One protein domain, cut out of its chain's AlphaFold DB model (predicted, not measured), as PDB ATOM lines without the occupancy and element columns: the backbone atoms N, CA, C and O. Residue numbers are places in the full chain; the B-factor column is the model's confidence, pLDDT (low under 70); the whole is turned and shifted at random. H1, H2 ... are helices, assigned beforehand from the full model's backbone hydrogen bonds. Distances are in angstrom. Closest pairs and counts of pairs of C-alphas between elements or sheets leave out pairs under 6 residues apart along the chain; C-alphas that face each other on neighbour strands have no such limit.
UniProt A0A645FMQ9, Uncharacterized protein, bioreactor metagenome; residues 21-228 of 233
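Overview. This is residues 21 to 228 of the 233 residues of an uncharacterized protein of bioreactor metagenome (UniProt A0A645FMQ9). Two long helices, H4 and H8, run side by side as the core of a compact body; H3 and H9 each fold back along one of them as a helical hairpin, and H5 and H7 pack across H4. Residues 21 to 31 of H1 stick out as an arm, and residues 126 to 133 of a long loop stick out too. The printed part has 208 residues with nine named helices, H1 to H9 in order, and no named strand; its class is all helix. The whole is compact, with a radius of gyration of the C-alphas of 17.8 A, and spans 60 by 44 by 38 A.

Arrangement. Start at H1, residues 21 to 38, which has a kink of 33 degrees near residue 32. With residues 37 to 38 alone it touches H3, residues 76 to 85, only at their ends; the closest C-alphas, of Leu 37 and Cys 83, are 5.4 A apart. H2, residues 61 to 74, is close to H3 but not clearly touching, with the C-alphas of Arg 71 and His 78 closest at 6.9 A. Read on to the hub, H4, residues 92 to 114: it forms a hairpin with H3, a shallow tilt of 33 degrees, only just short of steep, opposite ways, closest at C-alphas Ala 84 and Arg 95, 5.1 A. H5, residues 136 to 147, touches residues 103 to 107 of H4, closest at C-alphas Tyr 107 and Arg 139, 6.4 A. H6, residues 153 to 157, is near H9, residues 214 to 227. H7, residues 161 to 177, touches H4 with C-alphas Ala 97 and Arg 172 closest at 4.2 A, about perpendicular, only just, at 71 degrees. H8, residues 187 to 208, touches H4 at a shallow tilt of 24 degrees, the same way, closest at C-alphas Asn 96 and Asn 194, 5.5 A. H8 and H9 form a hairpin at 10 degrees, closest at C-alphas Leu 199 and Met 217, 6.7 A. Every O i to N i+4 pair is within hydrogen-bond range in H2, H3, H5, H6, H7 and H9; in H1 9 of 14 are, in H4 16 of 19, in H8 17 of 18.

Along the chain. Find C-alpha 21 at (53.009, -8.924, -3.792); from there H1 runs 25.1 A. H4 begins at (45.517, 12.065, -33.871) and runs 33.2 A; H8 runs 31.5 A. H9 ends at C-alpha 227, (58.183, 18.977, -41.164).

Size, cuts and confidence. The C-alphas of Tyr 21 and Thr 128, the two farthest apart, are 61.3 A apart. The printed part has no cut; the links H1 to H2 and H4 to H5 are long. Look for pLDDT under 70 at residues 21 to 23, 26, 31 to 51, 114 to 133 and 178 to 181.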
ATOM      1  N   TYR A  21      54.011  -8.544  -2.780       57.41
ATOM      2  CA  TYR A  21      53.009  -8.924  -3.792       57.41
ATOM      3  C   TYR A  21      52.172  -7.753  -4.342       57.41
ATOM      4  O   TYR A  21      51.684  -7.804  -5.466       57.41
ATOM      5  N   GLN A  22      51.991  -6.677  -3.569       62.62
ATOM      6  CA  GLN A  22      51.250  -5.500  -4.042       62.62
ATOM      7  C   GLN A  22      52.135  -4.549  -4.857       62.62
ATOM      8  O   GLN A  22      51.631  -3.800  -5.693       62.62
ATOM      9  N   TYR A  23      53.451  -4.591  -4.651       68.44
ATOM     10  CA  TYR A  23      54.392  -3.659  -5.265       68.44
ATOM     11  C   TYR A  23      54.617  -3.912  -6.747       68.44
ATOM     12  O   TYR A  23      54.700  -2.942  -7.494       68.44
ATOM     13  N   ASP A  24      54.606  -5.167  -7.195       70.19
ATOM     14  CA  ASP A  24      54.720  -5.481  -8.624       70.19
ATOM     15  C   ASP A  24      53.496  -4.982  -9.407       70.19
ATOM     16  O   ASP A  24      53.631  -4.379 -10.477       70.19
ATOM     17  N   TYR A  25      52.289  -5.147  -8.848       73.38
ATOM     18  CA  TYR A  25      51.061  -4.605  -9.437       73.38
ATOM     19  C   TYR A  25      51.090  -3.073  -9.491       73.38
ATOM     20  O   TYR A  25      50.790  -2.490 -10.532       73.38
ATOM     21  N   PHE A  26      51.475  -2.410  -8.395       69.88
ATOM     22  CA  PHE A  26      51.573  -0.951  -8.364       69.88
ATOM     23  C   PHE A  26      52.674  -0.426  -9.284       69.88
ATOM     24  O   PHE A  26      52.442   0.559  -9.982       69.88
ATOM     25  N   SER A  27      53.827  -1.091  -9.353       70.75
ATOM     26  CA  SER A  27      54.910  -0.734 -10.271       70.75
ATOM     27  C   SER A  27      54.460  -0.850 -11.723       70.75
ATOM     28  O   SER A  27      54.624   0.103 -12.487       70.75
ATOM     29  N   THR A  28      53.781  -1.940 -12.084       72.12
ATOM     30  CA  THR A  28      53.222  -2.124 -13.430       72.12
ATOM     31  C   THR A  28      52.159  -1.068 -13.735       72.12
ATOM     32  O   THR A  28      52.244  -0.376 -14.745       72.12
ATOM     33  N   TYR A  29      51.191  -0.863 -12.837       71.88
ATOM     34  CA  TYR A  29      50.123   0.126 -13.011       71.88
ATOM     35  C   TYR A  29      50.669   1.550 -13.180       71.88
ATOM     36  O   TYR A  29      50.234   2.291 -14.066       71.88
ATOM     37  N   ILE A  30      51.631   1.942 -12.344       70.12
ATOM     38  CA  ILE A  30      52.252   3.265 -12.406       70.12
ATOM     39  C   ILE A  30      53.075   3.384 -13.686       70.12
ATOM     40  O   ILE A  30      52.927   4.379 -14.389       70.12
ATOM     41  N   SER A  31      53.852   2.366 -14.053       69.81
ATOM     42  CA  SER A  31      54.668   2.370 -15.271       69.81
ATOM     43  C   SER A  31      53.828   2.443 -16.550       69.81
ATOM     44  O   SER A  31      54.116   3.230 -17.451       69.81
ATOM     45  N   GLU A  32      52.760   1.655 -16.641       69.81
ATOM     46  CA  GLU A  32      51.951   1.553 -17.857       69.81
ATOM     47  C   GLU A  32      50.922   2.673 -17.996       69.81
ATOM     48  O   GLU A  32      50.581   3.052 -19.114       69.81
ATOM     49  N   ARG A  33      50.393   3.211 -16.888       64.81
ATOM     50  CA  ARG A  33      49.265   4.160 -16.945       64.81
ATOM     51  C   ARG A  33      49.599   5.562 -16.480       64.81
ATOM     52  O   ARG A  33      48.989   6.501 -16.981       64.81
ATOM     53  N   ILE A  34      50.528   5.715 -15.540       66.19
ATOM     54  CA  ILE A  34      50.953   7.034 -15.063       66.19
ATOM     55  C   ILE A  34      52.180   7.479 -15.854       66.19
ATOM     56  O   ILE A  34      52.121   8.522 -16.497       66.19
ATOM     57  N   LEU A  35      53.244   6.676 -15.904       66.19
ATOM     58  CA  LEU A  35      54.474   7.007 -16.624       66.19
ATOM     59  C   LEU A  35      54.333   6.994 -18.142       66.19
ATOM     60  O   LEU A  35      55.072   7.709 -18.806       66.19
ATOM     61  N   ALA A  36      53.384   6.261 -18.723       65.81
ATOM     62  CA  ALA A  36      53.115   6.379 -20.160       65.81
ATOM     63  C   ALA A  36      52.644   7.795 -20.555       65.81
ATOM     64  O   ALA A  36      52.967   8.282 -21.639       65.81
ATOM     65  N   LEU A  37      51.968   8.513 -19.642       62.19
ATOM     66  CA  LEU A  37      51.667   9.949 -19.796       62.19
ATOM     67  C   LEU A  37      52.935  10.797 -19.785       62.19
ATOM     68  O   LEU A  37      52.937  11.926 -20.277       62.19
ATOM     69  N   TYR A  38      53.987  10.234 -19.192       60.84
ATOM     70  CA  TYR A  38      55.331  10.750 -19.173       60.84
ATOM     71  C   TYR A  38      56.232  10.113 -20.243       60.84
ATOM     72  O   TYR A  38      57.425   9.991 -20.024       60.84
ATOM     73  N   LYS A  39      55.713   9.690 -21.401       65.56
ATOM     74  CA  LYS A  39      56.526   9.294 -22.569       65.56
ATOM     75  C   LYS A  39      56.094  10.074 -23.798       65.56
ATOM     76  O   LYS A  39      54.903  10.295 -23.999       65.56
ATOM     77  N   THR A  40      57.050  10.527 -24.613       64.50
ATOM     78  CA  THR A  40      56.740  11.374 -25.771       64.50
ATOM     79  C   THR A  40      56.122  10.492 -26.815       64.50
ATOM     80  O   THR A  40      56.769   9.559 -27.287       64.50
ATOM     81  N   SER A  41      54.885  10.787 -27.202       63.28
ATOM     82  CA  SER A  41      54.305  10.037 -28.299       63.28
ATOM     83  C   SER A  41      55.147  10.202 -29.556       63.28
ATOM     84  O   SER A  41      55.584  11.306 -29.885       63.28
ATOM     85  N   GLN A  42      55.297   9.118 -30.314       63.25
ATOM     86  CA  GLN A  42      56.016   9.141 -31.587       63.25
ATOM     87  C   GLN A  42      55.426  10.124 -32.613       63.25
ATOM     88  O   GLN A  42      56.114  10.501 -33.557       63.25
ATOM     89  N   GLN A  43      54.182  10.572 -32.431       60.56
ATOM     90  CA  GLN A  43      53.593  11.623 -33.264       60.56
ATOM     91  C   GLN A  43      54.199  13.013 -32.998       60.56
ATOM     92  O   GLN A  43      54.260  13.806 -33.929       60.56
ATOM     93  N   HIS A  44      54.743  13.255 -31.796       62.75
ATOM     94  CA  HIS A  44      55.471  14.477 -31.423       62.75
ATOM     95  C   HIS A  44      56.957  14.460 -31.831       62.75
ATOM     96  O   HIS A  44      57.749  15.282 -31.366       62.75
ATOM     97  N   LYS A  45      57.370  13.541 -32.720       58.28
ATOM     98  CA  LYS A  45      58.770  13.357 -33.154       58.28
ATOM     99  C   LYS A  45      59.432  14.613 -33.706       58.28
ATOM    100  O   LYS A  45      60.630  14.779 -33.505       58.28
ATOM    101  N   ALA A  46      58.668  15.485 -34.367       58.34
ATOM    102  CA  ALA A  46      59.194  16.731 -34.918       58.34
ATOM    103  C   ALA A  46      59.823  17.632 -33.842       58.34
ATOM    104  O   ALA A  46      60.747  18.376 -34.149       58.34
ATOM    105  N   LEU A  47      59.348  17.528 -32.595       57.56
ATOM    106  CA  LEU A  47      59.876  18.249 -31.437       57.56
ATOM    107  C   LEU A  47      60.550  17.331 -30.405       57.56
ATOM    108  O   LEU A  47      61.199  17.826 -29.496       57.56
ATOM    109  N   ALA A  48      60.434  16.005 -30.522       54.22
ATOM    110  CA  ALA A  48      60.944  15.054 -29.526       54.22
ATOM    111  C   ALA A  48      62.475  15.061 -29.356       54.22
ATOM    112  O   ALA A  48      62.972  14.496 -28.391       54.22
ATOM    113  N   ASN A  49      63.220  15.680 -30.273       55.47
ATOM    114  CA  ASN A  49      64.662  15.906 -30.133       55.47
ATOM    115  C   ASN A  49      65.020  17.397 -30.037       55.47
ATOM    116  O   ASN A  49      66.183  17.734 -29.821       55.47
ATOM    117  N   ASP A  50      64.041  18.286 -30.214       57.69
ATOM    118  CA  ASP A  50      64.246  19.726 -30.184       57.69
ATOM    119  C   ASP A  50      63.853  20.241 -28.804       57.69
ATOM    120  O   ASP A  50      62.679  20.247 -28.424       57.69
ATOM    121  N   LYS A  51      64.855  20.706 -28.055       64.62
ATOM    122  CA  LYS A  51      64.583  21.414 -26.811       64.62
ATOM    123  C   LYS A  51      63.812  22.682 -27.124       64.62
ATOM    124  O   LYS A  51      64.196  23.429 -28.025       64.62
ATOM    125  N   VAL A  52      62.743  22.927 -26.370       70.12
ATOM    126  CA  VAL A  52      61.930  24.132 -26.578       70.12
ATOM    127  C   VAL A  52      62.781  25.374 -26.337       70.12
ATOM    128  O   VAL A  52      62.719  26.322 -27.108       70.12
ATOM    129  N   ALA A  53      63.603  25.336 -25.291       70.81
ATOM    130  CA  ALA A  53      64.647  26.307 -25.025       70.81
ATOM    131  C   ALA A  53      65.679  25.678 -24.071       70.81
ATOM    132  O   ALA A  53      65.446  24.628 -23.473       70.81
ATOM    133  N   ASP A  54      66.848  26.300 -23.933       74.31
ATOM    134  CA  ASP A  54      67.880  25.833 -23.004       74.31
ATOM    135  C   ASP A  54      67.546  26.244 -21.563       74.31
ATOM    136  O   ASP A  54      68.012  27.270 -21.070       74.31
ATOM    137  N   TYR A  55      66.709  25.440 -20.901       70.44
ATOM    138  CA  TYR A  55      66.177  25.696 -19.558       70.44
ATOM    139  C   TYR A  55      67.226  26.012 -18.498       70.44
ATOM    140  O   TYR A  55      66.929  26.747 -17.559       70.44
ATOM    141  N   SER A  56      68.460  25.532 -18.663       71.81
ATOM    142  CA  SER A  56      69.563  25.855 -17.752       71.81
ATOM    143  C   SER A  56      69.866  27.357 -17.683       71.81
ATOM    144  O   SER A  56      70.390  27.834 -16.681       71.81
ATOM    145  N   LYS A  57      69.503  28.114 -18.726       75.38
ATOM    146  CA  LYS A  57      69.759  29.554 -18.831       75.38
ATOM    147  C   LYS A  57      68.696  30.427 -18.173       75.38
ATOM    148  O   LYS A  57      68.948  31.610 -17.972       75.38
ATOM    149  N   PHE A  58      67.519  29.884 -17.873       74.88
ATOM    150  CA  PHE A  58      66.386  30.688 -17.402       74.88
ATOM    151  C   PHE A  58      65.592  30.064 -16.254       74.88
ATOM    152  O   PHE A  58      64.886  30.787 -15.551       74.88
ATOM    153  N   LEU A  59      65.707  28.759 -15.996       75.81
ATOM    154  CA  LEU A  59      65.109  28.161 -14.807       75.81
ATOM    155  C   LEU A  59      65.955  28.443 -13.572       75.81
ATOM    156  O   LEU A  59      67.166  28.245 -13.544       75.81
ATOM    157  N   THR A  60      65.267  28.866 -12.521       82.88
ATOM    158  CA  THR A  60      65.815  29.050 -11.182       82.88
ATOM    159  C   THR A  60      65.046  28.135 -10.233       82.88
ATOM    160  O   THR A  60      63.972  27.626 -10.568       82.88
ATOM    161  N   ASN A  61      65.555  27.948  -9.016       82.69
ATOM    162  CA  ASN A  61      64.824  27.210  -7.980       82.69
ATOM    163  C   ASN A  61      63.456  27.843  -7.674       82.69
ATOM    164  O   ASN A  61      62.510  27.132  -7.345       82.69
ATOM    165  N   GLU A  62      63.340  29.164  -7.823       85.12
ATOM    166  CA  GLU A  62      62.079  29.889  -7.674       85.12
ATOM    167  C   GLU A  62      61.088  29.510  -8.781       85.12
ATOM    168  O   GLU A  62      59.974  29.099  -8.472       85.12
ATOM    169  N   HIS A  63      61.518  29.484 -10.048       83.38
ATOM    170  CA  HIS A  63      60.674  29.020 -11.156       83.38
ATOM    171  C   HIS A  63      60.188  27.575 -10.967       83.38
ATOM    172  O   HIS A  63      59.056  27.248 -11.321       83.38
ATOM    173  N   ILE A  64      61.027  26.698 -10.403       82.38
ATOM    174  CA  ILE A  64      60.649  25.309 -10.109       82.38
ATOM    175  C   ILE A  64      59.586  25.261  -9.008       82.38
ATOM    176  O   ILE A  64      58.599  24.537  -9.140       82.38
ATOM    177  N   LYS A  65      59.762  26.035  -7.933       82.81
ATOM    178  CA  LYS A  65      58.778  26.122  -6.851       82.81
ATOM    179  C   LYS A  65      57.437  26.654  -7.366       82.81
ATOM    180  O   LYS A  65      56.406  26.020  -7.146       82.81
ATOM    181  N   ASP A  66      57.466  27.749  -8.118       85.00
ATOM    182  CA  ASP A  66      56.280  28.355  -8.724       85.00
ATOM    183  C   ASP A  66      55.591  27.398  -9.699       85.00
ATOM    184  O   ASP A  66      54.361  27.337  -9.761       85.00
ATOM    185  N   TRP A  67      56.368  26.595 -10.434       87.12
ATOM    186  CA  TRP A  67      55.831  25.547 -11.292       87.12
ATOM    187  C   TRP A  67      55.052  24.494 -10.506       87.12
ATOM    188  O   TRP A  67      53.968  24.110 -10.944       87.12
ATOM    189  N   LEU A  68      55.553  24.036  -9.358       84.25
ATOM    190  CA  LEU A  68      54.846  23.048  -8.539       84.25
ATOM    191  C   LEU A  68      53.499  23.600  -8.047       84.25
ATOM    192  O   LEU A  68      52.465  22.963  -8.252       84.25
ATOM    193  N   GLU A  69      53.488  24.824  -7.514       87.31
ATOM    194  CA  GLU A  69      52.257  25.496  -7.072       87.31
ATOM    195  C   GLU A  69      51.278  25.734  -8.238       87.31
ATOM    196  O   GLU A  69      50.051  25.587  -8.116       87.31
ATOM    197  N   LEU A  70      51.814  26.092  -9.409       87.50
ATOM    198  CA  LEU A  70      51.041  26.296 -10.623       87.50
ATOM    199  C   LEU A  70      50.421  24.992 -11.124       87.50
ATOM    200  O   LEU A  70      49.231  24.976 -11.437       87.50
ATOM    201  N   ARG A  71      51.203  23.915 -11.201       87.06
ATOM    202  CA  ARG A  71      50.763  22.588 -11.642       87.06
ATOM    203  C   ARG A  71      49.608  22.091 -10.786       87.06
ATOM    204  O   ARG A  71      48.597  21.655 -11.335       87.06
ATOM    205  N   ASP A  72      49.722  22.228  -9.471       85.94
ATOM    206  CA  ASP A  72      48.676  21.812  -8.539       85.94
ATOM    207  C   ASP A  72      47.402  22.657  -8.733       85.94
ATOM    208  O   ASP A  72      46.289  22.129  -8.742       85.94
ATOM    209  N   SER A  73      47.557  23.955  -9.021       88.31
ATOM    210  CA  SER A  73      46.438  24.847  -9.364       88.31
ATOM    211  C   SER A  73      45.775  24.521 -10.711       88.31
ATOM    212  O   SER A  73      44.586  24.793 -10.891       88.31
ATOM    213  N   LEU A  74      46.536  24.002 -11.679       89.12
ATOM    214  CA  LEU A  74      46.012  23.553 -12.970       89.12
ATOM    215  C   LEU A  74      45.271  22.215 -12.808       89.12
ATOM    216  O   LEU A  74      44.232  22.013 -13.427       89.12
ATOM    217  N   GLY A  75      45.754  21.297 -11.969       87.69
ATOM    218  CA  GLY A  75      45.072  20.035 -11.672       87.69
ATOM    219  C   GLY A  75      44.686  19.243 -12.932       87.69
ATOM    220  O   GLY A  75      45.514  18.982 -13.807       87.69
ATOM    221  N   ILE A  76      43.401  18.886 -13.057       84.94
ATOM    222  CA  ILE A  76      42.881  18.002 -14.119       84.94
ATOM    223  C   ILE A  76      43.184  18.521 -15.534       84.94
ATOM    224  O   ILE A  76      43.449  17.721 -16.429       84.94
ATOM    225  N   MET A  77      43.188  19.840 -15.765       89.12
ATOM    226  CA  MET A  77      43.485  20.368 -17.106       89.12
ATOM    227  C   MET A  77      44.941  20.123 -17.521       89.12
ATOM    228  O   MET A  77      45.187  19.884 -18.702       89.12
ATOM    229  N   HIS A  78      45.895  20.123 -16.581       88.88
ATOM    230  CA  HIS A  78      47.274  19.743 -16.900       88.88
ATOM    231  C   HIS A  78      47.388  18.240 -17.167       88.88
ATOM    232  O   HIS A  78      48.034  17.842 -18.131       88.88
ATOM    233  N   ASN A  79      46.698  17.403 -16.392       84.25
ATOM    234  CA  ASN A  79      46.694  15.956 -16.631       84.25
ATOM    235  C   ASN A  79      46.103  15.606 -18.001       84.25
ATOM    236  O   ASN A  79      46.657  14.782 -18.715       84.25
ATOM    237  N   MET A  80      45.028  16.280 -18.415       87.38
ATOM    238  CA  MET A  80      44.454  16.105 -19.751       87.38
ATOM    239  C   MET A  80      45.413  16.549 -20.862       87.38
ATOM    240  O   MET A  80      45.499  15.875 -21.886       87.38
ATOM    241  N   PHE A  81      46.172  17.630 -20.647       88.94
ATOM    242  CA  PHE A  81      47.260  18.008 -21.548       88.94
ATOM    243  C   PHE A  81      48.313  16.897 -21.652       88.94
ATOM    244  O   PHE A  81      48.671  16.521 -22.765       88.94
ATOM    245  N   LEU A  82      48.761  16.332 -20.523       84.06
ATOM    246  CA  LEU A  82      49.727  15.225 -20.497       84.06
ATOM    247  C   LEU A  82      49.199  13.982 -21.218       84.06
ATOM    248  O   LEU A  82      49.921  13.421 -22.031       84.06
ATOM    249  N   CYS A  83      47.940  13.599 -20.996       83.19
ATOM    250  CA  CYS A  83      47.315  12.500 -21.734       83.19
ATOM    251  C   CYS A  83      47.294  12.757 -23.240       83.19
ATOM    252  O   CYS A  83      47.485  11.833 -24.016       83.19
ATOM    253  N   ALA A  84      47.060  13.995 -23.666       85.25
ATOM    254  CA  ALA A  84      47.010  14.289 -25.085       85.25
ATOM    255  C   ALA A  84      48.407  14.254 -25.729       85.25
ATOM    256  O   ALA A  84      48.544  13.751 -26.834       85.25
ATOM    257  N   VAL A  85      49.457  14.736 -25.059       81.94
ATOM    258  CA  VAL A  85      50.821  14.736 -25.636       81.94
ATOM    259  C   VAL A  85      51.613  13.444 -25.378       81.94
ATOM    260  O   VAL A  85      52.635  13.198 -26.025       81.94
ATOM    261  N   GLY A  86      51.165  12.635 -24.421       76.88
ATOM    262  CA  GLY A  86      51.807  11.395 -23.999       76.88
ATOM    263  C   GLY A  86      51.594  10.233 -24.970       76.88
ATOM    264  O   GLY A  86      50.716  10.257 -25.837       76.88
ATOM    265  N   ASP A  87      52.399   9.184 -24.822       75.88
ATOM    266  CA  ASP A  87      52.343   7.982 -25.654       75.88
ATOM    267  C   ASP A  87      51.280   6.987 -25.166       75.88
ATOM    268  O   ASP A  87      51.572   5.911 -24.656       75.88
ATOM    269  N   VAL A  88      50.012   7.380 -25.291       72.56
ATOM    270  CA  VAL A  88      48.854   6.619 -24.786       72.56
ATOM    271  C   VAL A  88      48.067   5.871 -25.868       72.56
ATOM    272  O   VAL A  88      46.945   5.438 -25.627       72.56
ATOM    273  N   GLY A  89      48.623   5.720 -27.074       77.12
ATOM    274  CA  GLY A  89      48.001   4.920 -28.141       77.12
ATOM    275  C   GLY A  89      46.663   5.461 -28.676       77.12
ATOM    276  O   GLY A  89      45.873   4.698 -29.225       77.12
ATOM    277  N   ILE A  90      46.391   6.762 -28.516       83.50
ATOM    278  CA  ILE A  90      45.178   7.420 -29.033       83.50
ATOM    279  C   ILE A  90      45.379   7.977 -30.448       83.50
ATOM    280  O   ILE A  90      46.494   8.337 -30.833       83.50
ATOM    281  N   THR A  91      44.286   8.102 -31.206       88.31
ATOM    282  CA  THR A  91      44.289   8.655 -32.567       88.31
ATOM    283  C   THR A  91      44.557  10.166 -32.586       88.31
ATOM    284  O   THR A  91      44.311  10.886 -31.614       88.31
ATOM    285  N   THR A  92      45.078  10.666 -33.709       88.12
ATOM    286  CA  THR A  92      45.517  12.065 -33.871       88.12
ATOM    287  C   THR A  92      44.379  13.082 -33.732       88.12
ATOM    288  O   THR A  92      44.575  14.169 -33.185       88.12
ATOM    289  N   ASP A  93      43.189  12.735 -34.213       89.00
ATOM    290  CA  ASP A  93      41.960  13.527 -34.131       89.00
ATOM    291  C   ASP A  93      41.414  13.601 -32.699       89.00
ATOM    292  O   ASP A  93      41.078  14.691 -32.224       89.00
ATOM    293  N   LEU A  94      41.417  12.480 -31.969       89.75
ATOM    294  CA  LEU A  94      41.069  12.440 -30.549       89.75
ATOM    295  C   LEU A  94      42.068  13.252 -29.719       89.75
ATOM    296  O   LEU A  94      41.667  14.031 -28.853       89.75
ATOM    297  N   ARG A  95      43.364  13.143 -30.022       90.69
ATOM    298  CA  ARG A  95      44.409  13.967 -29.403       90.69
ATOM    299  C   ARG A  95      44.161  15.458 -29.612       90.69
ATOM    300  O   ARG A  95      44.246  16.229 -28.656       90.69
ATOM    301  N   ASN A  96      43.812  15.854 -30.833       93.12
ATOM    302  CA  ASN A  96      43.491  17.239 -31.158       93.12
ATOM    303  C   ASN A  96      42.291  17.743 -30.357       93.12
ATOM    304  O   ASN A  96      42.357  18.813 -29.751       93.12
ATOM    305  N   ALA A  97      41.229  16.942 -30.276       92.25
ATOM    306  CA  ALA A  97      40.065  17.256 -29.463       92.25
ATOM    307  C   ALA A  97      40.426  17.393 -27.972       92.25
ATOM    308  O   ALA A  97      40.000  18.354 -27.327       92.25
ATOM    309  N   MET A  98      41.233  16.478 -27.422       91.81
ATOM    310  CA  MET A  98      41.694  16.536 -26.029       91.81
ATOM    311  C   MET A  98      42.536  17.786 -25.751       91.81
ATOM    312  O   MET A  98      42.276  18.482 -24.770       91.81
ATOM    313  N   LEU A  99      43.498  18.119 -26.622       92.12
ATOM    314  CA  LEU A  99      44.284  19.355 -26.516       92.12
ATOM    315  C   LEU A  99      43.383  20.588 -26.579       92.12
ATOM    316  O   LEU A  99      43.483  21.466 -25.723       92.12
ATOM    317  N   ALA A 100      42.465  20.635 -27.544       93.38
ATOM    318  CA  ALA A 100      41.486  21.707 -27.674       93.38
ATOM    319  C   ALA A 100      40.680  21.887 -26.376       93.38
ATOM    320  O   ALA A 100      40.528  23.005 -25.886       93.38
ATOM    321  N   GLN A 101      40.232  20.787 -25.761       91.38
ATOM    322  CA  GLN A 101      39.446  20.804 -24.526       91.38
ATOM    323  C   GLN A 101      40.178  21.456 -23.342       91.38
ATOM    324  O   GLN A 101      39.518  22.028 -22.473       91.38
ATOM    325  N   VAL A 102      41.515  21.423 -23.304       93.50
ATOM    326  CA  VAL A 102      42.325  22.054 -22.244       93.50
ATOM    327  C   VAL A 102      42.206  23.582 -22.262       93.50
ATOM    328  O   VAL A 102      42.265  24.220 -21.207       93.50
ATOM    329  N   PHE A 103      41.996  24.194 -23.429       92.56
ATOM    330  CA  PHE A 103      42.014  25.653 -23.563       92.56
ATOM    331  C   PHE A 103      40.796  26.349 -22.949       92.56
ATOM    332  O   PHE A 103      40.886  27.503 -22.533       92.56
ATOM    333  N   GLU A 104      39.665  25.659 -22.814       89.38
ATOM    334  CA  GLU A 104      38.470  26.212 -22.173       89.38
ATOM    335  C   GLU A 104      38.643  26.472 -20.658       89.38
ATOM    336  O   GLU A 104      38.420  27.610 -20.210       89.38
ATOM    337  N   PRO A 105      39.063  25.485 -19.839       90.38
ATOM    338  CA  PRO A 105      39.397  25.737 -18.443       90.38
ATOM    339  C   PRO A 105      40.634  26.632 -18.306       90.38
ATOM    340  O   PRO A 105      40.641  27.476 -17.409       90.38
ATOM    341  N   LEU A 106      41.620  26.540 -19.211       91.31
ATOM    342  CA  LEU A 106      42.796  27.419 -19.202       91.31
ATOM    343  C   LEU A 106      42.409  28.893 -19.360       91.31
ATOM    344  O   LEU A 106      42.835  29.724 -18.563       91.31
ATOM    345  N   TYR A 107      41.549  29.220 -20.325       89.62
ATOM    346  CA  TYR A 107      41.028  30.576 -20.501       89.62
ATOM    347  C   TYR A 107      40.371  31.095 -19.216       89.62
ATOM    348  O   TYR A 107      40.659  32.192 -18.739       89.62
ATOM    349  N   SER A 108      39.513  30.274 -18.608       87.00
ATOM    350  CA  SER A 108      38.793  30.633 -17.383       87.00
ATOM    351  C   SER A 108      39.738  30.838 -16.193       87.00
ATOM    352  O   SER A 108      39.553  31.751 -15.386       87.00
ATOM    353  N   PHE A 109      40.761  29.994 -16.083       86.88
ATOM    354  CA  PHE A 109      41.813  30.083 -15.077       86.88
ATOM    355  C   PHE A 109      42.620  31.378 -15.212       86.88
ATOM    356  O   PHE A 109      42.810  32.120 -14.245       86.88
ATOM    357  N   LEU A 110      43.020  31.688 -16.438       85.50
ATOM    358  CA  LEU A 110      43.758  32.884 -16.793       85.50
ATOM    359  C   LEU A 110      42.942  34.169 -16.546       85.50
ATOM    360  O   LEU A 110      43.442  35.113 -15.929       85.50
ATOM    361  N   ALA A 111      41.658  34.185 -16.915       79.06
ATOM    362  CA  ALA A 111      40.754  35.309 -16.665       79.06
ATOM    363  C   ALA A 111      40.580  35.613 -15.163       79.06
ATOM    364  O   ALA A 111      40.538  36.778 -14.755       79.06
ATOM    365  N   LYS A 112      40.535  34.582 -14.302       77.50
ATOM    366  CA  LYS A 112      40.498  34.760 -12.836       77.50
ATOM    367  C   LYS A 112      41.770  35.417 -12.294       77.50
ATOM    368  O   LYS A 112      41.694  36.160 -11.318       77.50
ATOM    369  N   ARG A 113      42.927  35.164 -12.911       72.12
ATOM    370  CA  ARG A 113      44.215  35.750 -12.501       72.12
ATOM    371  C   ARG A 113      44.397  37.193 -12.958       72.12
ATOM    372  O   ARG A 113      45.021  37.969 -12.241       72.12
ATOM    373  N   VAL A 114      43.763  37.585 -14.062       64.88
ATOM    374  CA  VAL A 114      43.684  38.996 -14.486       64.88
ATOM    375  C   VAL A 114      42.880  39.846 -13.525       64.88
ATOM    376  O   VAL A 114      43.316  40.934 -13.167       64.88
ATOM    377  N   LYS A 115      41.773  39.318 -12.991       56.34
ATOM    378  CA  LYS A 115      41.018  39.997 -11.924       56.34
ATOM    379  C   LYS A 115      41.828  40.210 -10.634       56.34
ATOM    380  O   LYS A 115      41.429  41.018  -9.809       56.34
ATOM    381  N   LYS A 116      42.953  39.503 -10.467       55.38
ATOM    382  CA  LYS A 116      43.892  39.637  -9.342       55.38
ATOM    383  C   LYS A 116      45.160  40.440  -9.694       55.38
ATOM    384  O   LYS A 116      46.099  40.433  -8.909       55.38
ATOM    385  N   GLY A 117      45.213  41.087 -10.864       49.31
ATOM    386  CA  GLY A 117      46.297  42.001 -11.246       49.31
ATOM    387  C   GLY A 117      47.599  41.358 -11.743       49.31
ATOM    388  O   GLY A 117      48.570  42.078 -11.932       49.31
ATOM    389  N   LYS A 118      47.653  40.036 -11.978       47.62
ATOM    390  CA  LYS A 118      48.900  39.339 -12.377       47.62
ATOM    391  C   LYS A 118      49.138  39.229 -13.895       47.62
ATOM    392  O   LYS A 118      50.225  38.855 -14.306       47.62
ATOM    393  N   LEU A 119      48.138  39.514 -14.732       52.03
ATOM    394  CA  LEU A 119      48.183  39.394 -16.201       52.03
ATOM    395  C   LEU A 119      47.220  40.433 -16.818       52.03
ATOM    396  O   LEU A 119      46.290  40.870 -16.142       52.03
ATOM    397  N   GLN A 120      47.366  40.786 -18.100       48.31
ATOM    398  CA  GLN A 120      46.428  41.685 -18.803       48.31
ATOM    399  C   GLN A 120      45.732  40.962 -19.962       48.31
ATOM    400  O   GLN A 120      46.343  40.834 -21.010       48.31
ATOM    401  N   PHE A 121      44.513  40.420 -19.825       49.81
ATOM    402  CA  PHE A 121      43.687  40.015 -20.992       49.81
ATOM    403  C   PHE A 121      42.932  41.225 -21.518       49.81
ATOM    404  O   PHE A 121      42.592  42.114 -20.732       49.81
ATOM    405  N   LYS A 122      42.598  41.224 -22.813       44.84
ATOM    406  CA  LYS A 122      41.509  42.080 -23.279       44.84
ATOM    407  C   LYS A 122      40.275  41.691 -22.454       44.84
ATOM    408  O   LYS A 122      39.959  40.516 -22.304       44.84
ATOM    409  N   LYS A 123      39.620  42.664 -21.813       41.06
ATOM    410  CA  LYS A 123      38.325  42.412 -21.171       41.06
ATOM    411  C   LYS A 123      37.368  41.963 -22.276       41.06
ATOM    412  O   LYS A 123      36.994  42.778 -23.111       41.06
ATOM    413  N   CYS A 124      36.969  40.699 -22.269       36.91
ATOM    414  CA  CYS A 124      35.940  40.210 -23.176       36.91
ATOM    415  C   CYS A 124      34.605  40.107 -22.445       36.91
ATOM    416  O   CYS A 124      34.450  39.339 -21.493       36.91
ATOM    417  N   GLY A 125      33.653  40.905 -22.923       38.50
ATOM    418  CA  GLY A 125      32.283  40.976 -22.436       38.50
ATOM    419  C   GLY A 125      32.028  42.256 -21.653       38.50
ATOM    420  O   GLY A 125      32.561  42.447 -20.560       38.50
ATOM    421  N   ASN A 126      31.167  43.114 -22.200       31.41
ATOM    422  CA  ASN A 126      30.483  44.124 -21.404       31.41
ATOM    423  C   ASN A 126      29.866  43.419 -20.187       31.41
ATOM    424  O   ASN A 126      29.240  42.367 -20.325       31.41
ATOM    425  N   GLU A 127      30.007  44.006 -19.000       36.66
ATOM    426  CA  GLU A 127      29.442  43.503 -17.737       36.66
ATOM    427  C   GLU A 127      27.893  43.423 -17.749       36.66
ATOM    428  O   GLU A 127      27.266  43.075 -16.750       36.66
ATOM    429  N   THR A 128      27.262  43.706 -18.892       33.75
ATOM    430  CA  THR A 128      25.817  43.785 -19.094       33.75
ATOM    431  C   THR A 128      25.135  42.472 -19.490       33.75
ATOM    432  O   THR A 128      23.918  42.395 -19.352       33.75
ATOM    433  N   SER A 129      25.839  41.404 -19.888       36.22
ATOM    434  CA  SER A 129      25.201  40.100 -20.162       36.22
ATOM    435  C   SER A 129      25.544  39.047 -19.104       36.22
ATOM    436  O   SER A 129      26.285  38.085 -19.310       36.22
ATOM    437  N   LYS A 130      24.937  39.195 -17.922       41.62
ATOM    438  CA  LYS A 130      24.823  38.101 -16.949       41.62
ATOM    439  C   LYS A 130      24.100  36.917 -17.620       41.62
ATOM    440  O   LYS A 130      22.876  36.940 -17.658       41.62
ATOM    441  N   LYS A 131      24.847  35.914 -18.121       41.19
ATOM    442  CA  LYS A 131      24.527  34.454 -18.187       41.19
ATOM    443  C   LYS A 131      25.022  33.691 -19.429       41.19
ATOM    444  O   LYS A 131      24.905  32.468 -19.425       41.19
ATOM    445  N   THR A 132      25.630  34.307 -20.443       49.88
ATOM    446  CA  THR A 132      26.082  33.540 -21.625       49.88
ATOM    447  C   THR A 132      27.563  33.177 -21.511       49.88
ATOM    448  O   THR A 132      28.433  34.043 -21.566       49.88
ATOM    449  N   LYS A 133      27.881  31.886 -21.327       59.59
ATOM    450  CA  LYS A 133      29.266  31.394 -21.435       59.59
ATOM    451  C   LYS A 133      29.789  31.726 -22.843       59.59
ATOM    452  O   LYS A 133      29.155  31.338 -23.819       59.59
ATOM    453  N   LEU A 134      30.934  32.410 -22.942       72.44
ATOM    454  CA  LEU A 134      31.600  32.667 -24.231       72.44
ATOM    455  C   LEU A 134      31.793  31.352 -25.018       72.44
ATOM    456  O   LEU A 134      32.151  30.347 -24.400       72.44
ATOM    457  N   PRO A 135      31.588  31.325 -26.345       86.56
ATOM    458  CA  PRO A 135      31.817  30.122 -27.144       86.56
ATOM    459  C   PRO A 135      33.280  29.658 -27.104       86.56
ATOM    460  O   PRO A 135      34.194  30.477 -27.023       86.56
ATOM    461  N   PHE A 136      33.516  28.346 -27.231       89.06
ATOM    462  CA  PHE A 136      34.867  27.763 -27.288       89.06
ATOM    463  C   PHE A 136      35.768  28.446 -28.330       89.06
ATOM    464  O   PHE A 136      36.872  28.870 -27.997       89.06
ATOM    465  N   ALA A 137      35.264  28.603 -29.559       90.19
ATOM    466  CA  ALA A 137      35.994  29.216 -30.667       90.19
ATOM    467  C   ALA A 137      36.534  30.606 -30.303       90.19
ATOM    468  O   ALA A 137      37.702  30.901 -30.526       90.19
ATOM    469  N   TYR A 138      35.707  31.425 -29.650       89.12
ATOM    470  CA  TYR A 138      36.106  32.757 -29.211       89.12
ATOM    471  C   TYR A 138      37.273  32.713 -28.218       89.12
ATOM    472  O   TYR A 138      38.254  33.433 -28.369       89.12
ATOM    473  N   ARG A 139      37.187  31.834 -27.213       90.38
ATOM    474  CA  ARG A 139      38.238  31.697 -26.194       90.38
ATOM    475  C   ARG A 139      39.557  31.231 -26.799       90.38
ATOM    476  O   ARG A 139      40.602  31.745 -26.422       90.38
ATOM    477  N   LEU A 140      39.506  30.264 -27.719       94.56
ATOM    478  CA  LEU A 140      40.699  29.781 -28.407       94.56
ATOM    479  C   LEU A 140      41.315  30.881 -29.282       94.56
ATOM    480  O   LEU A 140      42.520  31.098 -29.202       94.56
ATOM    481  N   ALA A 141      40.498  31.602 -30.054       93.62
ATOM    482  CA  ALA A 141      40.961  32.712 -30.883       93.62
ATOM    483  C   ALA A 141      41.660  33.796 -30.046       93.62
ATOM    484  O   ALA A 141      42.744  34.235 -30.407       93.62
ATOM    485  N   GLU A 142      41.099  34.164 -28.891       91.12
ATOM    486  CA  GLU A 142      41.715  35.159 -28.007       91.12
ATOM    487  C   GLU A 142      43.042  34.674 -27.402       91.12
ATOM    488  O   GLU A 142      43.981  35.455 -27.246       91.12
ATOM    489  N   LEU A 143      43.146  33.385 -27.064       93.50
ATOM    490  CA  LEU A 143      44.405  32.806 -26.590       93.50
ATOM    491  C   LEU A 143      45.478  32.825 -27.682       93.50
ATOM    492  O   LEU A 143      46.623  33.153 -27.378       93.50
ATOM    493  N   ILE A 144      45.107  32.525 -28.930       95.25
ATOM    494  CA  ILE A 144      46.002  32.629 -30.090       95.25
ATOM    495  C   ILE A 144      46.441  34.082 -30.287       95.25
ATOM    496  O   ILE A 144      47.635  34.345 -30.343       95.25
ATOM    497  N   ASP A 145      45.505  35.031 -30.304       91.81
ATOM    498  CA  ASP A 145      45.810  36.450 -30.532       91.81
ATOM    499  C   ASP A 145      46.742  37.044 -29.477       91.81
ATOM    500  O   ASP A 145      47.439  38.023 -29.732       91.81
ATOM    501  N   LYS A 146      46.727  36.485 -28.266       89.25
ATOM    502  CA  LYS A 146      47.471  37.034 -27.139       89.25
ATOM    503  C   LYS A 146      48.798  36.333 -26.867       89.25
ATOM    504  O   LYS A 146      49.714  36.962 -26.345       89.25
ATOM    505  N   TYR A 147      48.872  35.033 -27.132       92.06
ATOM    506  CA  TYR A 147      50.010  34.198 -26.738       92.06
ATOM    507  C   TYR A 147      50.510  33.278 -27.847       92.06
ATOM    508  O   TYR A 147      51.375  32.453 -27.591       92.06
ATOM    509  N   GLY A 148      49.925  33.342 -29.039       93.69
ATOM    510  CA  GLY A 148      50.224  32.432 -30.137       93.69
ATOM    511  C   GLY A 148      50.463  33.131 -31.464       93.69
ATOM    512  O   GLY A 148      50.548  32.439 -32.471       93.69
ATOM    513  N   ASP A 149      50.581  34.455 -31.493       92.69
ATOM    514  CA  ASP A 149      50.832  35.234 -32.708       92.69
ATOM    515  C   ASP A 149      52.026  34.691 -33.509       92.69
ATOM    516  O   ASP A 149      51.916  34.448 -34.709       92.69
ATOM    517  N   ASN A 150      53.128  34.384 -32.828       93.00
ATOM    518  CA  ASN A 150      54.327  33.823 -33.441       93.00
ATOM    519  C   ASN A 150      54.197  32.339 -33.814       93.00
ATOM    520  O   ASN A 150      54.852  31.883 -34.749       93.00
ATOM    521  N   ILE A 151      53.356  31.581 -33.106       95.69
ATOM    522  CA  ILE A 151      53.143  30.146 -33.354       95.69
ATOM    523  C   ILE A 151      52.210  29.934 -34.554       95.69
ATOM    524  O   ILE A 151      52.414  29.025 -35.358       95.69
ATOM    525  N   PHE A 152      51.185  30.777 -34.675       96.75
ATOM    526  CA  PHE A 152      50.148  30.711 -35.707       96.75
ATOM    527  C   PHE A 152      50.329  31.788 -36.779       96.75
ATOM    528  O   PHE A 152      49.373  32.194 -37.441       96.75
ATOM    529  N   LYS A 153      51.562  32.279 -36.940       95.38
ATOM    530  CA  LYS A 153      51.872  33.384 -37.843       95.38
ATOM    531  C   LYS A 153      51.437  33.091 -39.278       95.38
ATOM    532  O   LYS A 153      50.826  33.951 -39.900       95.38
ATOM    533  N   HIS A 154      51.676  31.874 -39.768       94.12
ATOM    534  CA  HIS A 154      51.225  31.441 -41.091       94.12
ATOM    535  C   HIS A 154      49.705  31.578 -41.260       94.12
ATOM    536  O   HIS A 154      49.232  32.155 -42.234       94.12
ATOM    537  N   GLU A 155      48.922  31.085 -40.301       96.69
ATOM    538  CA  GLU A 155      47.464  31.119 -40.384       96.69
ATOM    539  C   GLU A 155      46.907  32.534 -40.189       96.69
ATOM    540  O   GLU A 155      45.864  32.869 -40.746       96.69
ATOM    541  N   ILE A 156      47.581  33.377 -39.407       95.94
ATOM    542  CA  ILE A 156      47.204  34.782 -39.211       95.94
ATOM    543  C   ILE A 156      47.490  35.589 -40.480       95.94
ATOM    544  O   ILE A 156      46.581  36.240 -40.996       95.94
ATOM    545  N   ASP A 157      48.713  35.504 -41.004       95.31
ATOM    546  CA  ASP A 157      49.162  36.274 -42.168       95.31
ATOM    547  C   ASP A 157      48.368  35.891 -43.436       95.31
ATOM    548  O   ASP A 157      48.089  36.748 -44.272       95.31
ATOM    549  N   ASN A 158      47.923  34.631 -43.546       94.69
ATOM    550  CA  ASN A 158      47.078  34.154 -44.648       94.69
ATOM    551  C   ASN A 158      45.562  34.333 -44.416       94.69
ATOM    552  O   ASN A 158      44.758  33.907 -45.248       94.69
ATOM    553  N   GLY A 159      45.133  34.927 -43.294       94.69
ATOM    554  CA  GLY A 159      43.709  35.139 -42.991       94.69
ATOM    555  C   GLY A 159      42.919  33.848 -42.714       94.69
ATOM    556  O   GLY A 159      41.711  33.789 -42.935       94.69
ATOM    557  N   LYS A 160      43.595  32.796 -42.245       95.88
ATOM    558  CA  LYS A 160      43.067  31.440 -42.013       95.88
ATOM    559  C   LYS A 160      42.828  31.103 -40.544       95.88
ATOM    560  O   LYS A 160      42.244  30.057 -40.258       95.88
ATOM    561  N   LYS A 161      43.207  31.986 -39.610       95.62
ATOM    562  CA  LYS A 161      43.003  31.804 -38.159       95.62
ATOM    563  C   LYS A 161      41.564  31.408 -37.808       95.62
ATOM    564  O   LYS A 161      41.357  30.462 -37.052       95.62
ATOM    565  N   ASP A 162      40.565  32.090 -38.363       93.31
ATOM    566  CA  ASP A 162      39.162  31.808 -38.032       93.31
ATOM    567  C   ASP A 162      38.722  30.434 -38.557       93.31
ATOM    568  O   ASP A 162      38.069  29.673 -37.839       93.31
ATOM    569  N   SER A 163      39.150  30.064 -39.770       93.75
ATOM    570  CA  SER A 163      38.922  28.728 -40.335       93.75
ATOM    571  C   SER A 163      39.589  27.636 -39.499       93.75
ATOM    572  O   SER A 163      38.965  26.609 -39.235       93.75
ATOM    573  N   LEU A 164      40.814  27.872 -39.021       95.25
ATOM    574  CA  LEU A 164      41.510  26.979 -38.097       95.25
ATOM    575  C   LEU A 164      40.715  26.782 -36.804       95.25
ATOM    576  O   LEU A 164      40.440  25.651 -36.402       95.25
ATOM    577  N   VAL A 165      40.319  27.874 -36.151       95.06
ATOM    578  CA  VAL A 165      39.580  27.829 -34.883       95.06
ATOM    579  C   VAL A 165      38.250  27.084 -35.046       95.06
ATOM    580  O   VAL A 165      37.882  26.282 -34.181       95.06
ATOM    581  N   ILE A 166      37.545  27.300 -36.161       93.06
ATOM    582  CA  ILE A 166      36.325  26.558 -36.505       93.06
ATOM    583  C   ILE A 166      36.637  25.074 -36.730       93.06
ATOM    584  O   ILE A 166      35.936  24.226 -36.178       93.06
ATOM    585  N   GLY A 167      37.703  24.743 -37.463       93.19
ATOM    586  CA  GLY A 167      38.133  23.363 -37.700       93.19
ATOM    587  C   GLY A 167      38.430  22.605 -36.403       93.19
ATOM    588  O   GLY A 167      37.928  21.495 -36.211       93.19
ATOM    589  N   ILE A 168      39.164  23.226 -35.471       94.50
ATOM    590  CA  ILE A 168      39.462  22.662 -34.143       94.50
ATOM    591  C   ILE A 168      38.172  22.469 -33.336       94.50
ATOM    592  O   ILE A 168      37.960  21.409 -32.742       94.50
ATOM    593  N   LYS A 169      37.282  23.471 -33.321       92.56
ATOM    594  CA  LYS A 169      35.975  23.379 -32.648       92.56
ATOM    595  C   LYS A 169      35.158  22.202 -33.195       92.56
ATOM    596  O   LYS A 169      34.608  21.431 -32.413       92.56
ATOM    597  N   ASN A 170      35.073  22.071 -34.514       91.06
ATOM    598  CA  ASN A 170      34.297  21.025 -35.172       91.06
ATOM    599  C   ASN A 170      34.876  19.639 -34.872       91.06
ATOM    600  O   ASN A 170      34.123  18.733 -34.520       91.06
ATOM    601  N   ASN A 171      36.205  19.489 -34.917       90.25
ATOM    602  CA  ASN A 171      36.867  18.241 -34.543       90.25
ATOM    603  C   ASN A 171      36.589  17.860 -33.075       90.25
ATOM    604  O   ASN A 171      36.165  16.741 -32.788       90.25
ATOM    605  N   ARG A 172      36.711  18.819 -32.145       89.56
ATOM    606  CA  ARG A 172      36.341  18.641 -30.730       89.56
ATOM    607  C   ARG A 172      34.891  18.172 -30.569       89.56
ATOM    608  O   ARG A 172      34.631  17.235 -29.818       89.56
ATOM    609  N   ASN A 173      33.949  18.820 -31.252       88.31
ATOM    610  CA  ASN A 173      32.533  18.467 -31.179       88.31
ATOM    611  C   ASN A 173      32.254  17.067 -31.737       88.31
ATOM    612  O   ASN A 173      31.512  16.304 -31.123       88.31
ATOM    613  N   ARG A 174      32.885  16.699 -32.853       86.12
ATOM    614  CA  ARG A 174      32.746  15.366 -33.446       86.12
ATOM    615  C   ARG A 174      33.219  14.268 -32.489       86.12
ATOM    616  O   ARG A 174      32.546  13.249 -32.366       86.12
ATOM    617  N   MET A 175      34.335  14.489 -31.790       85.81
ATOM    618  CA  MET A 175      34.903  13.511 -30.854       85.81
ATOM    619  C   MET A 175      34.119  13.393 -29.540       85.81
ATOM    620  O   MET A 175      33.908  12.284 -29.057       85.81
ATOM    621  N   PHE A 176      33.677  14.510 -28.948       80.12
ATOM    622  CA  PHE A 176      33.071  14.506 -27.605       80.12
ATOM    623  C   PHE A 176      31.545  14.634 -27.568       80.12
ATOM    624  O   PHE A 176      30.945  14.356 -26.531       80.12
ATOM    625  N   HIS A 177      30.911  15.080 -28.651       70.62
ATOM    626  CA  HIS A 177      29.476  15.385 -28.679       70.62
ATOM    627  C   HIS A 177      28.692  14.591 -29.740       70.62
ATOM    628  O   HIS A 177      27.488  14.783 -29.852       70.62
ATOM    629  N   VAL A 178      29.337  13.664 -30.468       64.12
ATOM    630  CA  VAL A 178      28.705  12.789 -31.485       64.12
ATOM    631  C   VAL A 178      27.877  13.595 -32.509       64.12
ATOM    632  O   VAL A 178      26.813  13.177 -32.958       64.12
ATOM    633  N   GLU A 179      28.363  14.777 -32.895       63.34
ATOM    634  CA  GLU A 179      27.781  15.577 -33.981       63.34
ATOM    635  C   GLU A 179      28.364  15.101 -35.324       63.34
ATOM    636  O   GLU A 179      29.586  15.064 -35.488       63.34
ATOM    637  N   LYS A 180      27.509  14.702 -36.280       56.78
ATOM    638  CA  LYS A 180      27.941  14.013 -37.513       56.78
ATOM    639  C   LYS A 180      28.255  14.916 -38.714       56.78
ATOM    640  O   LYS A 180      28.936  14.448 -39.619       56.78
ATOM    641  N   ASP A 181      27.875  16.195 -38.698       59.66
ATOM    642  CA  ASP A 181      27.755  16.958 -39.958       59.66
ATOM    643  C   ASP A 181      28.704  18.158 -40.117       59.66
ATOM    644  O   ASP A 181      28.621  18.892 -41.100       59.66
ATOM    645  N   ASN A 182      29.643  18.371 -39.191       70.38
ATOM    646  CA  ASN A 182      30.587  19.485 -39.293       70.38
ATOM    647  C   ASN A 182      31.932  19.032 -39.875       70.38
ATOM    648  O   ASN A 182      32.612  18.179 -39.299       70.38
ATOM    649  N   ILE A 183      32.352  19.653 -40.983       78.88
ATOM    650  CA  ILE A 183      33.693  19.458 -41.555       78.88
ATOM    651  C   ILE A 183      34.718  20.010 -40.554       78.88
ATOM    652  O   ILE A 183      34.768  21.213 -40.280       78.88
ATOM    653  N   GLY A 184      35.475  19.102 -39.938       84.69
ATOM    654  CA  GLY A 184      36.602  19.412 -39.061       84.69
ATOM    655  C   GLY A 184      37.927  19.426 -39.818       84.69
ATOM    656  O   GLY A 184      37.959  19.440 -41.045       84.69
ATOM    657  N   LEU A 185      39.024  19.401 -39.065       90.12
ATOM    658  CA  LEU A 185      40.365  19.210 -39.616       90.12
ATOM    659  C   LEU A 185      40.545  17.781 -40.157       90.12
ATOM    660  O   LEU A 185      39.950  16.836 -39.632       90.12
ATOM    661  N   THR A 186      41.399  17.610 -41.170       91.00
ATOM    662  CA  THR A 186      41.858  16.274 -41.594       91.00
ATOM    663  C   THR A 186      42.788  15.655 -40.544       91.00
ATOM    664  O   THR A 186      43.241  16.335 -39.620       91.00
ATOM    665  N   ALA A 187      43.100  14.362 -40.668       86.56
ATOM    666  CA  ALA A 187      44.027  13.696 -39.752       86.56
ATOM    667  C   ALA A 187      45.444  14.302 -39.821       86.56
ATOM    668  O   ALA A 187      46.094  14.476 -38.789       86.56
ATOM    669  N   GLU A 188      45.893  14.681 -41.018       88.50
ATOM    670  CA  GLU A 188      47.179  15.340 -41.271       88.50
ATOM    671  C   GLU A 188      47.206  16.737 -40.646       88.50
ATOM    672  O   GLU A 188      48.135  17.083 -39.915       88.50
ATOM    673  N   GLN A 189      46.138  17.515 -40.846       92.75
ATOM    674  CA  GLN A 189      45.985  18.817 -40.200       92.75
ATOM    675  C   GLN A 189      45.968  18.677 -38.675       92.75
ATOM    676  O   GLN A 189      46.646  19.430 -37.977       92.75
ATOM    677  N   CYS A 190      45.254  17.682 -38.135       91.56
ATOM    678  CA  CYS A 190      45.273  17.395 -36.703       91.56
ATOM    679  C   CYS A 190      46.700  17.131 -36.206       91.56
ATOM    680  O   CYS A 190      47.056  17.650 -35.153       91.56
ATOM    681  N   ALA A 191      47.529  16.390 -36.950       88.62
ATOM    682  CA  ALA A 191      48.913  16.121 -36.559       88.62
ATOM    683  C   ALA A 191      49.724  17.418 -36.417       88.62
ATOM    684  O   ALA A 191      50.291  17.666 -35.354       88.62
ATOM    685  N   GLY A 192      49.709  18.282 -37.438       90.44
ATOM    686  CA  GLY A 192      50.428  19.561 -37.398       90.44
ATOM    687  C   GLY A 192      49.912  20.501 -36.302       90.44
ATOM    688  O   GLY A 192      50.692  21.098 -35.555       90.44
ATOM    689  N   TYR A 193      48.590  20.602 -36.141       93.88
ATOM    690  CA  TYR A 193      47.999  21.477 -35.130       93.88
ATOM    691  C   TYR A 193      48.104  20.938 -33.704       93.88
ATOM    692  O   TYR A 193      48.093  21.741 -32.772       93.88
ATOM    693  N   ASN A 194      48.277  19.629 -33.494       91.62
ATOM    694  CA  ASN A 194      48.597  19.089 -32.170       91.62
ATOM    695  C   ASN A 194      49.912  19.671 -31.642       91.62
ATOM    696  O   ASN A 194      49.990  20.041 -30.469       91.62
ATOM    697  N   GLU A 195      50.912  19.828 -32.510       88.88
ATOM    698  CA  GLU A 195      52.181  20.461 -32.155       88.88
ATOM    699  C   GLU A 195      52.004  21.944 -31.826       88.88
ATOM    700  O   GLU A 195      52.387  22.379 -30.740       88.88
ATOM    701  N   LYS A 196      51.357  22.717 -32.713       93.12
ATOM    702  CA  LYS A 196      51.132  24.158 -32.485       93.12
ATOM    703  C   LYS A 196      50.295  24.424 -31.226       93.12
ATOM    704  O   LYS A 196      50.623  25.316 -30.447       93.12
ATOM    705  N   LEU A 197      49.260  23.621 -30.963       94.12
ATOM    706  CA  LEU A 197      48.489  23.698 -29.715       94.12
ATOM    707  C   LEU A 197      49.345  23.329 -28.496       94.12
ATOM    708  O   LEU A 197      49.223  23.958 -27.445       94.12
ATOM    709  N   SER A 198      50.247  22.354 -28.625       90.75
ATOM    710  CA  SER A 198      51.190  22.031 -27.556       90.75
ATOM    711  C   SER A 198      52.141  23.193 -27.256       90.75
ATOM    712  O   SER A 198      52.339  23.522 -26.086       90.75
ATOM    713  N   LEU A 199      52.679  23.850 -28.291       91.38
ATOM    714  CA  LEU A 199      53.517  25.043 -28.147       91.38
ATOM    715  C   LEU A 199      52.749  26.190 -27.480       91.38
ATOM    716  O   LEU A 199      53.249  26.769 -26.519       91.38
ATOM    717  N   LEU A 200      51.505  26.453 -27.903       94.12
ATOM    718  CA  LEU A 200      50.666  27.505 -27.318       94.12
ATOM    719  C   LEU A 200      50.443  27.277 -25.822       94.12
ATOM    720  O   LEU A 200      50.589  28.196 -25.017       94.12
ATOM    721  N   TYR A 201      50.113  26.041 -25.434       93.00
ATOM    722  CA  TYR A 201      49.957  25.693 -24.026       93.00
ATOM    723  C   TYR A 201      51.252  25.953 -23.248       93.00
ATOM    724  O   TYR A 201      51.223  26.636 -22.224       93.00
ATOM    725  N   ARG A 202      52.396  25.460 -23.740       89.19
ATOM    726  CA  ARG A 202      53.700  25.644 -23.083       89.19
ATOM    727  C   ARG A 202      54.070  27.123 -22.954       89.19
ATOM    728  O   ARG A 202      54.496  27.527 -21.877       89.19
ATOM    729  N   GLN A 203      53.845  27.930 -23.993       90.06
ATOM    730  CA  GLN A 203      54.126  29.369 -23.979       90.06
ATOM    731  C   GLN A 203      53.315  30.074 -22.893       90.06
ATOM    732  O   GLN A 203      53.870  30.825 -22.097       90.06
ATOM    733  N   ILE A 204      52.017  29.777 -22.796       91.12
ATOM    734  CA  ILE A 204      51.154  30.334 -21.750       91.12
ATOM    735  C   ILE A 204      51.672  29.973 -20.358       91.12
ATOM    736  O   ILE A 204      51.728  30.835 -19.483       91.12
ATOM    737  N   ILE A 205      52.023  28.707 -20.128       89.94
ATOM    738  CA  ILE A 205      52.488  28.275 -18.810       89.94
ATOM    739  C   ILE A 205      53.847  28.901 -18.464       89.94
ATOM    740  O   ILE A 205      54.026  29.337 -17.333       89.94
ATOM    741  N   LEU A 206      54.779  29.010 -19.410       86.81
ATOM    742  CA  LEU A 206      56.073  29.658 -19.170       86.81
ATOM    743  C   LEU A 206      55.918  31.154 -18.882       86.81
ATOM    744  O   LEU A 206      56.505  31.651 -17.925       86.81
ATOM    745  N   LEU A 207      55.026  31.840 -19.599       87.19
ATOM    746  CA  LEU A 207      54.682  33.231 -19.299       87.19
ATOM    747  C   LEU A 207      54.076  33.392 -17.897       87.19
ATOM    748  O   LEU A 207      54.344  34.384 -17.224       87.19
ATOM    749  N   LEU A 208      53.288  32.419 -17.422       86.12
ATOM    750  CA  LEU A 208      52.782  32.413 -16.042       86.12
ATOM    751  C   LEU A 208      53.886  32.263 -14.991       86.12
ATOM    752  O   LEU A 208      53.677  32.693 -13.859       86.12
ATOM    753  N   LEU A 209      55.016  31.664 -15.364       85.94
ATOM    754  CA  LEU A 209      56.217  31.541 -14.540       85.94
ATOM    755  C   LEU A 209      57.176  32.728 -14.724       85.94
ATOM    756  O   LEU A 209      58.277  32.691 -14.198       85.94
ATOM    757  N   GLY A 210      56.796  33.764 -15.481       85.25
ATOM    758  CA  GLY A 210      57.664  34.914 -15.753       85.25
ATOM    759  C   GLY A 210      58.750  34.660 -16.805       85.25
ATOM    760  O   GLY A 210      59.610  35.512 -17.010       85.25
ATOM    761  N   VAL A 211      58.698  33.526 -17.507       84.62
ATOM    762  CA  VAL A 211      59.663  33.142 -18.542       84.62
ATOM    763  C   VAL A 211      59.096  33.472 -19.924       84.62
ATOM    764  O   VAL A 211      58.089  32.904 -20.349       84.62
ATOM    765  N   ASN A 212      59.750  34.380 -20.650       87.06
ATOM    766  CA  ASN A 212      59.386  34.716 -22.026       87.06
ATOM    767  C   ASN A 212      60.328  34.022 -23.014       87.06
ATOM    768  O   ASN A 212      61.508  34.349 -23.053       87.06
ATOM    769  N   ILE A 213      59.780  33.097 -23.805       85.44
ATOM    770  CA  ILE A 213      60.499  32.361 -24.857       85.44
ATOM    771  C   ILE A 213      59.760  32.415 -26.203       85.44
ATOM    772  O   ILE A 213      59.644  31.432 -26.938       85.44
ATOM    773  N   SER A 214      59.123  33.555 -26.484       88.00
ATOM    774  CA  SER A 214      58.263  33.709 -27.666       88.00
ATOM    775  C   SER A 214      59.039  33.548 -28.981       88.00
ATOM    776  O   SER A 214      58.472  33.067 -29.965       88.00
ATOM    777  N   ASP A 215      60.325  33.902 -28.993       88.88
ATOM    778  CA  ASP A 215      61.197  33.773 -30.165       88.88
ATOM    779  C   ASP A 215      61.569  32.309 -30.425       88.88
ATOM    780  O   ASP A 215      61.505  31.836 -31.562       88.88
ATOM    781  N   GLU A 216      61.881  31.548 -29.375       87.88
ATOM    782  CA  GLU A 216      62.147  30.115 -29.471       87.88
ATOM    783  C   GLU A 216      60.906  29.359 -29.961       87.88
ATOM    784  O   GLU A 216      61.005  28.524 -30.865       87.88
ATOM    785  N   MET A 217      59.717  29.717 -29.461       88.56
ATOM    786  CA  MET A 217      58.454  29.161 -29.958       88.56
ATOM    787  C   MET A 217      58.243  29.446 -31.450       88.56
ATOM    788  O   MET A 217      57.797  28.560 -32.182       88.56
ATOM    789  N   ALA A 218      58.608  30.642 -31.922       90.81
ATOM    790  CA  ALA A 218      58.528  31.009 -33.336       90.81
ATOM    791  C   ALA A 218      59.457  30.150 -34.211       90.81
ATOM    792  O   ALA A 218      59.085  29.730 -35.311       90.81
ATOM    793  N   VAL A 219      60.672  29.868 -33.729       90.00
ATOM    794  CA  VAL A 219      61.634  28.999 -34.426       90.00
ATOM    795  C   VAL A 219      61.084  27.579 -34.553       90.00
ATOM    796  O   VAL A 219      61.141  26.999 -35.640       90.00
ATOM    797  N   LEU A 220      60.514  27.030 -33.478       88.88
ATOM    798  CA  LEU A 220      59.910  25.695 -33.499       88.88
ATOM    799  C   LEU A 220      58.682  25.654 -34.412       88.88
ATOM    800  O   LEU A 220      58.566  24.732 -35.213       88.88
ATOM    801  N   ALA A 221      57.815  26.668 -34.374       90.94
ATOM    802  CA  ALA A 221      56.653  26.758 -35.259       90.94
ATOM    803  C   ALA A 221      57.047  26.728 -36.746       90.94
ATOM    804  O   ALA A 221      56.496  25.944 -37.517       90.94
ATOM    805  N   LYS A 222      58.084  27.479 -37.138       90.94
ATOM    806  CA  LYS A 222      58.623  27.440 -38.510       90.94
ATOM    807  C   LYS A 222      59.218  26.083 -38.886       90.94
ATOM    808  O   LYS A 222      59.162  25.684 -40.047       90.94
ATOM    809  N   LYS A 223      59.834  25.371 -37.938       88.56
ATOM    810  CA  LYS A 223      60.317  24.001 -38.178       88.56
ATOM    811  C   LYS A 223      59.146  23.044 -38.402       88.56
ATOM    812  O   LYS A 223      59.202  22.257 -39.339       88.56
ATOM    813  N   LEU A 224      58.081  23.147 -37.604       88.81
ATOM    814  CA  LEU A 224      56.867  22.343 -37.775       88.81
ATOM    815  C   LEU A 224      56.266  22.517 -39.171       88.81
ATOM    816  O   LEU A 224      55.925  21.526 -39.809       88.81
ATOM    817  N   GLU A 225      56.208  23.750 -39.671       89.56
ATOM    818  CA  GLU A 225      55.735  24.070 -41.027       89.56
ATOM    819  C   GLU A 225      56.543  23.370 -42.126       89.56
ATOM    820  O   GLU A 225      55.978  22.942 -43.132       89.56
ATOM    821  N   LYS A 226      57.850  23.177 -41.915       87.19
ATOM    822  CA  LYS A 226      58.708  22.409 -42.829       87.19
ATOM    823  C   LYS A 226      58.529  20.899 -42.681       87.19
ATOM    824  O   LYS A 226      58.603  20.189 -43.677       87.19
ATOM    825  N   THR A 227      58.329  20.412 -41.458       83.81
ATOM    826  CA  THR A 227      58.183  18.977 -41.164       83.81
ATOM    827  C   THR A 227      56.828  18.427 -41.610       83.81
ATOM    828  O   THR A 227      56.744  17.273 -42.022       83.81
ATOM    829  N   TYR A 228      55.780  19.251 -41.567       82.12
ATOM    830  CA  TYR A 228      54.409  18.887 -41.930       82.12
ATOM    831  C   TYR A 228      53.890  19.755 -43.092       82.12
ATOM    832  O   TYR A 228      52.944  20.535 -42.913       82.12
TER     833      TYR A 228